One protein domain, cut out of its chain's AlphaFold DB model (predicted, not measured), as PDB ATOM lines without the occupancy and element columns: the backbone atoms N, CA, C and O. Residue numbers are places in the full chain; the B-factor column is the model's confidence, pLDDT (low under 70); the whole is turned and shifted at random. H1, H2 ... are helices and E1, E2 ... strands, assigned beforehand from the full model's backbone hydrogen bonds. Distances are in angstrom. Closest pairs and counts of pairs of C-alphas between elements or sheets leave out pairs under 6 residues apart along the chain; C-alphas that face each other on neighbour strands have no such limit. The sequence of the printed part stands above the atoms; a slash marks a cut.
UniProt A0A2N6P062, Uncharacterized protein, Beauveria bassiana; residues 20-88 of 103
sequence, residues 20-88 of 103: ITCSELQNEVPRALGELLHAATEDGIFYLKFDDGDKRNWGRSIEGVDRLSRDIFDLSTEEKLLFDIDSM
ATOM      1  N   ILE A  20      -5.438 -34.766  87.285       92.44
ATOM      2  CA  ILE A  20      -4.925 -36.136  87.386       92.44
ATOM      3  C   ILE A  20      -3.400 -36.079  87.421       92.44
ATOM      4  O   ILE A  20      -2.786 -35.302  86.685       92.44
ATOM      5  N   THR A  21      -2.770 -36.880  88.276       91.12
ATOM      6  CA  THR A  21      -1.306 -36.918  88.390       91.12
ATOM      7  C   THR A  21      -0.694 -37.738  87.252       91.12
ATOM      8  O   THR A  21      -1.082 -38.884  87.022       91.12
ATOM      9  N   CYS A  22       0.287 -37.176  86.543       89.81
ATOM     10  CA  CYS A  22       0.924 -37.828  85.396       89.81
ATOM     11  C   CYS A  22       1.671 -39.105  85.793       89.81
ATOM     12  O   CYS A  22       1.544 -40.125  85.113       89.81
ATOM     13  N   SER A  23       2.384 -39.082  86.919       89.88
ATOM     14  CA  SER A  23       3.134 -40.233  87.419       89.88
ATOM     15  C   SER A  23       2.218 -41.413  87.775       89.88
ATOM     16  O   SER A  23       2.557 -42.561  87.493       89.88
ATOM     17  N   GLU A  24       1.015 -41.165  88.302       91.31
ATOM     18  CA  GLU A  24       0.022 -42.220  88.561       91.31
ATOM     19  C   GLU A  24      -0.500 -42.854  87.262       91.31
ATOM     20  O   GLU A  24      -0.657 -44.073  87.200       91.31
ATOM     21  N   LEU A  25      -0.698 -42.059  86.202       91.69
ATOM     22  CA  LEU A  25      -1.067 -42.575  84.877       91.69
ATOM     23  C   LEU A  25       0.063 -43.392  84.239       91.69
ATOM     24  O   LEU A  25      -0.190 -44.467  83.704       91.69
ATOM     25  N   GLN A  26       1.311 -42.923  84.327       89.69
ATOM     26  CA  GLN A  26       2.484 -43.645  83.808       89.69
ATOM     27  C   GLN A  26       2.708 -44.998  84.495       89.69
ATOM     28  O   GLN A  26       3.322 -45.886  83.904       89.69
ATOM     29  N   ASN A  27       2.254 -45.130  85.742       89.94
ATOM     30  CA  ASN A  27       2.328 -46.360  86.527       89.94
ATOM     31  C   ASN A  27       1.020 -47.171  86.488       89.94
ATOM     32  O   ASN A  27       0.884 -48.122  87.253       89.94
ATOM     33  N   GLU A  28       0.068 -46.794  85.627       92.94
ATOM     34  CA  GLU A  28      -1.207 -47.495  85.420       92.94
ATOM     35  C   GLU A  28      -2.013 -47.701  86.715       92.94
ATOM     36  O   GLU A  28      -2.692 -48.713  86.902       92.94
ATOM     37  N   VAL A  29      -1.960 -46.730  87.634       94.50
ATOM     38  CA  VAL A  29      -2.718 -46.796  88.889       94.50
ATOM     39  C   VAL A  29      -4.219 -46.864  88.560       94.50
ATOM     40  O   VAL A  29      -4.744 -45.916  87.968       94.50
ATOM     41  N   PRO A  30      -4.957 -47.918  88.976       96.00
ATOM     42  CA  PRO A  30      -6.337 -48.133  88.526       96.00
ATOM     43  C   PRO A  30      -7.286 -46.962  88.801       96.00
ATOM     44  O   PRO A  30      -8.140 -46.649  87.973       96.00
ATOM     45  N   ARG A  31      -7.111 -46.272  89.938       95.12
ATOM     46  CA  ARG A  31      -7.889 -45.069  90.279       95.12
ATOM     47  C   ARG A  31      -7.677 -43.950  89.255       95.12
ATOM     48  O   ARG A  31      -8.653 -43.397  88.764       95.12
ATOM     49  N   ALA A  32      -6.422 -43.655  88.914       94.50
ATOM     50  CA  ALA A  32      -6.075 -42.586  87.979       94.50
ATOM     51  C   ALA A  32      -6.581 -42.883  86.556       94.50
ATOM     52  O   ALA A  32      -7.054 -41.980  85.869       94.50
ATOM     53  N   LEU A  33      -6.557 -44.151  86.130       96.06
ATOM     54  CA  LEU A  33      -7.146 -44.571  84.851       96.06
ATOM     55  C   LEU A  33      -8.672 -44.384  84.825       96.06
ATOM     56  O   LEU A  33      -9.223 -43.932  83.822       96.06
ATOM     57  N   GLY A  34      -9.353 -44.693  85.934       96.06
ATOM     58  CA  GLY A  34     -10.788 -44.439  86.082       96.06
ATOM     59  C   GLY A  34     -11.129 -42.947  86.036       96.06
ATOM     60  O   GLY A  34     -12.062 -42.550  85.339       96.06
ATOM     61  N   GLU A  35     -10.344 -42.110  86.718       94.50
ATOM     62  CA  GLU A  35     -10.486 -40.648  86.675       94.50
ATOM     63  C   GLU A  35     -10.246 -40.087  85.270       94.50
ATOM     64  O   GLU A  35     -10.994 -39.211  84.841       94.50
ATOM     65  N   LEU A  36      -9.265 -40.623  84.533       96.25
ATOM     66  CA  LEU A  36      -8.994 -40.245  83.146       96.25
ATOM     67  C   LEU A  36     -10.188 -40.546  82.243       96.25
ATOM     68  O   LEU A  36     -10.636 -39.664  81.514       96.25
ATOM     69  N   LEU A  37     -10.719 -41.771  82.305       96.31
ATOM     70  CA  LEU A  37     -11.879 -42.158  81.504       96.31
ATOM     71  C   LEU A  37     -13.085 -41.271  81.823       96.31
ATOM     72  O   LEU A  37     -13.767 -40.794  80.916       96.31
ATOM     73  N   HIS A  38     -13.329 -41.035  83.108       94.50
ATOM     74  CA  HIS A  38     -14.450 -40.226  83.554       94.50
ATOM     75  C   HIS A  38     -14.310 -38.762  83.117       94.50
ATOM     76  O   HIS A  38     -15.243 -38.216  82.538       94.50
ATOM     77  N   ALA A  39     -13.140 -38.146  83.311       94.69
ATOM     78  CA  ALA A  39     -12.894 -36.770  82.883       94.69
ATOM     79  C   ALA A  39     -12.971 -36.618  81.355       94.69
ATOM     80  O   ALA A  39     -13.558 -35.664  80.856       94.69
ATOM     81  N   ALA A  40     -12.437 -37.584  80.602       94.56
ATOM     82  CA  ALA A  40     -12.519 -37.581  79.144       94.56
ATOM     83  C   ALA A  40     -13.961 -37.731  78.629       94.56
ATOM     84  O   ALA A  40     -14.294 -37.159  77.595       94.56
ATOM     85  N   THR A  41     -14.805 -38.484  79.341       95.44
ATOM     86  CA  THR A  41     -16.198 -38.734  78.938       95.44
ATOM     87  C   THR A  41     -17.129 -37.586  79.329       95.44
ATOM     88  O   THR A  41     -17.951 -37.176  78.517       95.44
ATOM     89  N   GLU A  42     -16.998 -37.062  80.549       94.94
ATOM     90  CA  GLU A  42     -17.934 -36.069  81.093       94.94
ATOM     91  C   GLU A  42     -17.493 -34.625  80.830       94.94
ATOM     92  O   GLU A  42     -18.313 -33.788  80.459       94.94
ATOM     93  N   ASP A  43     -16.202 -34.325  81.011       90.81
ATOM     94  CA  ASP A  43     -15.687 -32.953  80.917       90.81
ATOM     95  C   ASP A  43     -15.059 -32.662  79.543       90.81
ATOM     96  O   ASP A  43     -14.914 -31.505  79.150       90.81
ATOM     97  N   GLY A  44     -14.608 -33.701  78.829       91.88
ATOM     98  CA  GLY A  44     -13.868 -33.610  77.563       91.88
ATOM     99  C   GLY A  44     -12.442 -33.051  77.689       91.88
ATOM    100  O   GLY A  44     -11.621 -33.252  76.795       91.88
ATOM    101  N   ILE A  45     -12.126 -32.381  78.802       93.62
ATOM    102  CA  ILE A  45     -10.818 -31.808  79.132       93.62
ATOM    103  C   ILE A  45     -10.518 -31.957  80.627       93.62
ATOM    104  O   ILE A  45     -11.412 -31.983  81.466       93.62
ATOM    105  N   PHE A  46      -9.238 -32.019  80.980       93.69
ATOM    106  CA  PHE A  46      -8.770 -32.116  82.362       93.69
ATOM    107  C   PHE A  46      -7.369 -31.521  82.491       93.69
ATOM    108  O   PHE A  46      -6.652 -31.351  81.502       93.69
ATOM    109  N   TYR A  47      -6.958 -31.213  83.718       92.06
ATOM    110  CA  TYR A  47      -5.583 -30.826  84.003       92.06
ATOM    111  C   TYR A  47      -4.722 -32.063  84.254       92.06
ATOM    112  O   TYR A  47      -5.103 -32.965  85.000       92.06
ATOM    113  N   LEU A  48      -3.521 -32.071  83.683       91.12
ATOM    114  CA  LEU A  48      -2.492 -33.052  84.001       91.12
ATOM    115  C   LEU A  48      -1.463 -32.400  84.928       91.12
ATOM    116  O   LEU A  48      -0.875 -31.373  84.588       91.12
ATOM    117  N   LYS A  49      -1.269 -32.977  86.113       89.00
ATOM    118  CA  LYS A  49      -0.271 -32.518  87.079       89.00
ATOM    119  C   LYS A  49       1.028 -33.284  86.863       89.00
ATOM    120  O   LYS A  49       1.061 -34.498  87.047       89.00
ATOM    121  N   PHE A  50       2.082 -32.554  86.521       84.88
ATOM    122  CA  PHE A  50       3.448 -33.066  86.494       84.88
ATOM    123  C   PHE A  50       4.069 -32.815  87.875       84.88
ATOM    124  O   PHE A  50       4.099 -31.666  88.318       84.88
ATOM    125  N   ASP A  51       4.468 -33.862  88.597       73.31
ATOM    126  CA  ASP A  51       5.086 -33.755  89.930       73.31
ATOM    127  C   ASP A  51       6.491 -34.378  89.962       73.31
ATOM    128  O   ASP A  51       6.950 -34.956  88.976       73.31
ATOM    129  N   ASP A  52       7.185 -34.254  91.100       61.72
ATOM    130  CA  ASP A  52       8.563 -34.737  91.291       61.72
ATOM    131  C   ASP A  52       8.723 -36.278  91.232       61.72
ATOM    132  O   ASP A  52       9.834 -36.791  91.378       61.72
ATOM    133  N   GLY A  53       7.649 -37.035  90.998       59.69
ATOM    134  CA  GLY A  53       7.660 -38.475  90.740       59.69
ATOM    135  C   GLY A  53       7.644 -38.855  89.255       59.69
ATOM    136  O   GLY A  53       7.710 -40.044  88.931       59.69
ATOM    137  N   ASP A  54       7.553 -37.886  88.338       65.94
ATOM    138  CA  ASP A  54       7.619 -38.153  86.902       65.94
ATOM    139  C   ASP A  54       9.022 -38.599  86.471       65.94
ATOM    140  O   ASP A  54      10.042 -38.010  86.832       65.94
ATOM    141  N   LYS A  55       9.093 -39.602  85.582       63.94
ATOM    142  CA  LYS A  55      10.374 -40.082  85.015       63.94
ATOM    143  C   LYS A  55      11.146 -38.996  84.250       63.94
ATOM    144  O   LYS A  55      12.324 -39.179  83.945       63.94
ATOM    145  N   ARG A  56      10.484 -37.894  83.886       70.12
ATOM    146  CA  ARG A  56      11.064 -36.740  83.196       70.12
ATOM    147  C   ARG A  56      10.706 -35.464  83.945       70.12
ATOM    148  O   ARG A  56       9.540 -35.224  84.227       70.12
ATOM    149  N   ASN A  57      11.701 -34.612  84.178       73.06
ATOM    150  CA  ASN A  57      11.465 -33.256  84.661       73.06
ATOM    151  C   ASN A  57      10.943 -32.394  83.502       73.06
ATOM    152  O   ASN A  57      11.722 -31.892  82.690       73.06
ATOM    153  N   TRP A  58       9.621 -32.253  83.419       79.44
ATOM    154  CA  TRP A  58       8.954 -31.462  82.382       79.44
ATOM    155  C   TRP A  58       9.056 -29.952  82.605       79.44
ATOM    156  O   TRP A  58       8.958 -29.204  81.635       79.44
ATOM    157  N   GLY A  59       9.306 -29.500  83.840       81.56
ATOM    158  CA  GLY A  59       9.330 -28.079  84.200       81.56
ATOM    159  C   GLY A  59      10.287 -27.270  83.328       81.56
ATOM    160  O   GLY A  59       9.868 -26.320  82.671       81.56
ATOM    161  N   ARG A  60      11.544 -27.719  83.194       83.44
ATOM    162  CA  ARG A  60      12.533 -27.023  82.345       83.44
ATOM    163  C   ARG A  60      12.150 -26.994  80.869       83.44
ATOM    164  O   ARG A  60      12.454 -26.026  80.179       83.44
ATOM    165  N   SER A  61      11.540 -28.062  80.360       86.81
ATOM    166  CA  SER A  61      11.108 -28.113  78.961       86.81
ATOM    167  C   SER A  61       9.940 -27.163  78.713       86.81
ATOM    168  O   SER A  61       9.954 -26.462  77.708       86.81
ATOM    169  N   ILE A  62       8.976 -27.098  79.635       87.62
ATOM    170  CA  ILE A  62       7.843 -26.169  79.563       87.62
ATOM    171  C   ILE A  62       8.346 -24.722  79.623       87.62
ATOM    172  O   ILE A  62       8.012 -23.935  78.744       87.62
ATOM    173  N   GLU A  63       9.208 -24.393  80.589       88.94
ATOM    174  CA  GLU A  63       9.822 -23.063  80.710       88.94
ATOM    175  C   GLU A  63      10.633 -22.683  79.465       88.94
ATOM    176  O   GLU A  63      10.558 -21.553  78.987       88.94
ATOM    177  N   GLY A  64      11.401 -23.629  78.915       91.75
ATOM    178  CA  GLY A  64      12.193 -23.406  77.708       91.75
ATOM    179  C   GLY A  64      11.331 -23.123  76.477       91.75
ATOM    180  O   GLY A  64      11.640 -22.207  75.717       91.75
ATOM    181  N   VAL A  65      10.246 -23.882  76.293       92.38
ATOM    182  CA  VAL A  65       9.283 -23.684  75.197       92.38
ATOM    183  C   VAL A  65       8.549 -22.354  75.355       92.38
ATOM    184  O   VAL A  65       8.423 -21.619  74.381       92.38
ATOM    185  N   ASP A  66       8.103 -22.025  76.566       92.69
ATOM    186  CA  ASP A  66       7.422 -20.764  76.856       92.69
ATOM    187  C   ASP A  66       8.335 -19.556  76.600       92.69
ATOM    188  O   ASP A  66       7.947 -18.624  75.895       92.69
ATOM    189  N   ARG A  67       9.586 -19.599  77.077       94.75
ATOM    190  CA  ARG A  67      10.573 -18.552  76.792       94.75
ATOM    191  C   ARG A  67      10.825 -18.409  75.294       94.75
ATOM    192  O   ARG A  67      10.755 -17.299  74.781       94.75
ATOM    193  N   LEU A  68      11.079 -19.517  74.595       92.25
ATOM    194  CA  LEU A  68      11.298 -19.495  73.148       92.25
ATOM    195  C   LEU A  68      10.084 -18.927  72.405       92.25
ATOM    196  O   LEU A  68      10.250 -18.166  71.458       92.25
ATOM    197  N   SER A  69       8.871 -19.278  72.838       91.38
ATOM    198  CA  SER A  69       7.638 -18.727  72.283       91.38
ATOM    199  C   SER A  69       7.628 -17.203  72.414       91.38
ATOM    200  O   SER A  69       7.438 -16.523  71.410       91.38
ATOM    201  N   ARG A  70       7.889 -16.655  73.608       93.00
ATOM    202  CA  ARG A  70       7.965 -15.197  73.815       93.00
ATOM    203  C   ARG A  70       9.029 -14.557  72.925       93.00
ATOM    204  O   ARG A  70       8.706 -13.629  72.197       93.00
ATOM    205  N   ASP A  71      10.236 -15.120  72.903       92.75
ATOM    206  CA  ASP A  71      11.345 -14.606  72.091       92.75
ATOM    207  C   ASP A  71      10.968 -14.561  70.590       92.75
ATOM    208  O   ASP A  71      11.246 -13.575  69.912       92.75
ATOM    209  N   ILE A  72      10.277 -15.586  70.068       89.25
ATOM    210  CA  ILE A  72       9.772 -15.614  68.680       89.25
ATOM    211  C   ILE A  72       8.655 -14.582  68.467       89.25
ATOM    212  O   ILE A  72       8.613 -13.919  67.428       89.25
ATOM    213  N   PHE A  73       7.733 -14.441  69.422       87.94
ATOM    214  CA  PHE A  73       6.640 -13.470  69.338       87.94
ATOM    215  C   PHE A  73       7.091 -12.019  69.551       87.94
ATOM    216  O   PHE A  73       6.360 -11.118  69.140       87.94
ATOM    217  N   ASP A  74       8.294 -11.783  70.068       93.00
ATOM    218  CA  ASP A  74       8.895 -10.452  70.191       93.00
ATOM    219  C   ASP A  74       9.666 -10.016  68.930       93.00
ATOM    220  O   ASP A  74       9.955  -8.829  68.767       93.00
ATOM    221  N   LEU A  75       9.948 -10.936  67.996       91.81
ATOM    222  CA  LEU A  75      10.529 -10.594  66.690       91.81
ATOM    223  C   LEU A  75       9.623  -9.640  65.900       91.81
ATOM    224  O   LEU A  75       8.390  -9.646  66.037       91.81
ATOM    225  N   SER A  76      10.220  -8.852  65.006       92.81
ATOM    226  CA  SER A  76       9.449  -8.019  64.083       92.81
ATOM    227  C   SER A  76       8.579  -8.875  63.152       92.81
ATOM    228  O   SER A  76       8.852 -10.054  62.908       92.81
ATOM    229  N   THR A  77       7.508  -8.293  62.607       89.31
ATOM    230  CA  THR A  77       6.670  -8.988  61.614       89.31
ATOM    231  C   THR A  77       7.493  -9.438  60.406       89.31
ATOM    232  O   THR A  77       7.306 -10.552  59.930       89.31
ATOM    233  N   GLU A  78       8.435  -8.610  59.950       90.25
ATOM    234  CA  GLU A  78       9.336  -8.921  58.834       90.25
ATOM    235  C   GLU A  78      10.173 -10.178  59.114       90.25
ATOM    236  O   GLU A  78      10.253 -11.072  58.273       90.25
ATOM    237  N   GLU A  79      10.732 -10.297  60.321       90.88
ATOM    238  CA  GLU A  79      11.497 -11.477  60.739       90.88
ATOM    239  C   GLU A  79      10.615 -12.719  60.903       90.88
ATOM    240  O   GLU A  79      11.011 -13.811  60.497       90.88
ATOM    241  N   LYS A  80       9.402 -12.574  61.449       89.31
ATOM    242  CA  LYS A  80       8.443 -13.687  61.582       89.31
ATOM    243  C   LYS A  80       8.013 -14.242  60.228       89.31
ATOM    244  O   LYS A  80       7.862 -15.454  60.095       89.31
ATOM    245  N   LEU A  81       7.863 -13.381  59.221       88.06
ATOM    246  CA  LEU A  81       7.489 -13.778  57.861       88.06
ATOM    247  C   LEU A  81       8.574 -14.596  57.146       88.06
ATOM    248  O   LEU A  81       8.251 -15.348  56.232       88.06
ATOM    249  N   LEU A  82       9.834 -14.568  57.600       86.44
ATOM    250  CA  LEU A  82      10.849 -15.525  57.130       86.44
ATOM    251  C   LEU A  82      10.486 -16.974  57.486       86.44
ATOM    252  O   LEU A  82      10.981 -17.914  56.858       86.44
ATOM    253  N   PHE A  83       9.634 -17.152  58.498       85.38
ATOM    254  CA  PHE A  83       9.146 -18.445  58.948       85.38
ATOM    255  C   PHE A  83       7.737 -18.775  58.457       85.38
ATOM    256  O   PHE A  83       7.157 -19.752  58.930       85.38
ATOM    257  N   ASP A  84       7.188 -17.971  57.549       84.94
ATOM    258  CA  ASP A  84       5.827 -18.115  57.055       84.94
ATOM    259  C   ASP A  84       5.577 -19.495  56.427       84.94
ATOM    260  O   ASP A  84       6.387 -20.011  55.648       84.94
ATOM    261  N   ILE A  85       4.448 -20.100  56.797       82.94
ATOM    262  CA  ILE A  85       4.079 -21.458  56.385       82.94
ATOM    263  C   ILE A  85       3.985 -21.582  54.858       82.94
ATOM    264  O   ILE A  85       4.453 -22.577  54.297       82.94
ATOM    265  N   ASP A  86       3.491 -20.543  54.180       80.00
ATOM    266  CA  ASP A  86       3.309 -20.538  52.726       80.00
ATOM    267  C   ASP A  86       4.648 -20.406  51.982       80.00
ATOM    268  O   ASP A  86       4.820 -20.916  50.868       80.00
ATOM    269  N   SER A  87       5.641 -19.798  52.629       74.75
ATOM    270  CA  SER A  87       6.977 -19.570  52.075       74.75
ATOM    271  C   SER A  87       7.884 -20.809  52.129       74.75
ATOM    272  O   SER A  87       8.887 -20.881  51.416       74.75
ATOM    273  N   MET A  88       7.547 -21.822  52.936       67.94
ATOM    274  CA  MET A  88       8.418 -22.979  53.186       67.94
ATOM    275  C   MET A  88       8.133 -24.223  52.323       67.94
ATOM    276  O   MET A  88       8.759 -25.272  52.517       67.94
TER     277      MET A  88
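What this domain is: This is residues 20 to 88 of the 103 residues of an uncharacterized protein of Beauveria bassiana (UniProt A0A2N6P062). A long helix, H3, sticks out as an arm with its residues 60 to 71, away from a small open head made of H1, H2 and E1, and the short H4 lies at the arm's far end, followed by a tail, residues 82 to 88. In the head, H1 and H2 meet at a corner, and the chain folds back through E1 beside residues 20 to 21. The printed part has 69 residues with four named helices and one named strand, in the order H1, H2, E1, H3, H4; the class is mostly helix. The whole is extended, with a radius of gyration of the C-alphas of 18.2 A and spans of 51 by 28 by 19 A.

Where its parts are: H3, residues 59 to 74, measures 22.5 A from C-alpha 59 at (9.330, -28.079, 84.200) to C-alpha 74 at (8.895, -10.452, 70.191). H4 is residues 77 to 81. Before H3 come E1, residues 47 to 49, and H2, residues 30 to 42, 18.3 A long. H1, residues 22 to 26, begins at C-alpha 22 at (0.924, -37.828, 85.396).

How they stand to each other: H3 touches no helix. H3 and H4 are close but not clearly touching; their closest C-alphas, of Ile 72 and Lys 80, are 7.5 A apart. H3 is apart from E1, H1 and H2. E1 pairs with no named strand, but residues 20 to 21 pair in parallel with its residues 48 to 49. The closest C-alphas of H1 and E1, of Cys 22 and Lys 49, are 5.7 A apart. H1 and H2 only just touch, and only at the corner by their link, with 3 pairs of C-alphas within 8 A; the closest are those of Leu 25 and Ala 32, 5.9 A apart, and H2 touches H1 with residues 32 to 33 alone. In H1, H2, H3 and H4 every O i to N i+4 pair is within hydrogen-bond range.

The domain as a whole: The two C-alphas farthest apart, of Pro 30 and Glu 78, are 51.6 A apart. The printed part has no cut and no long link. The mean pLDDT of the printed part is 87.8; residues 52 to 55 and residue 88 are under 70.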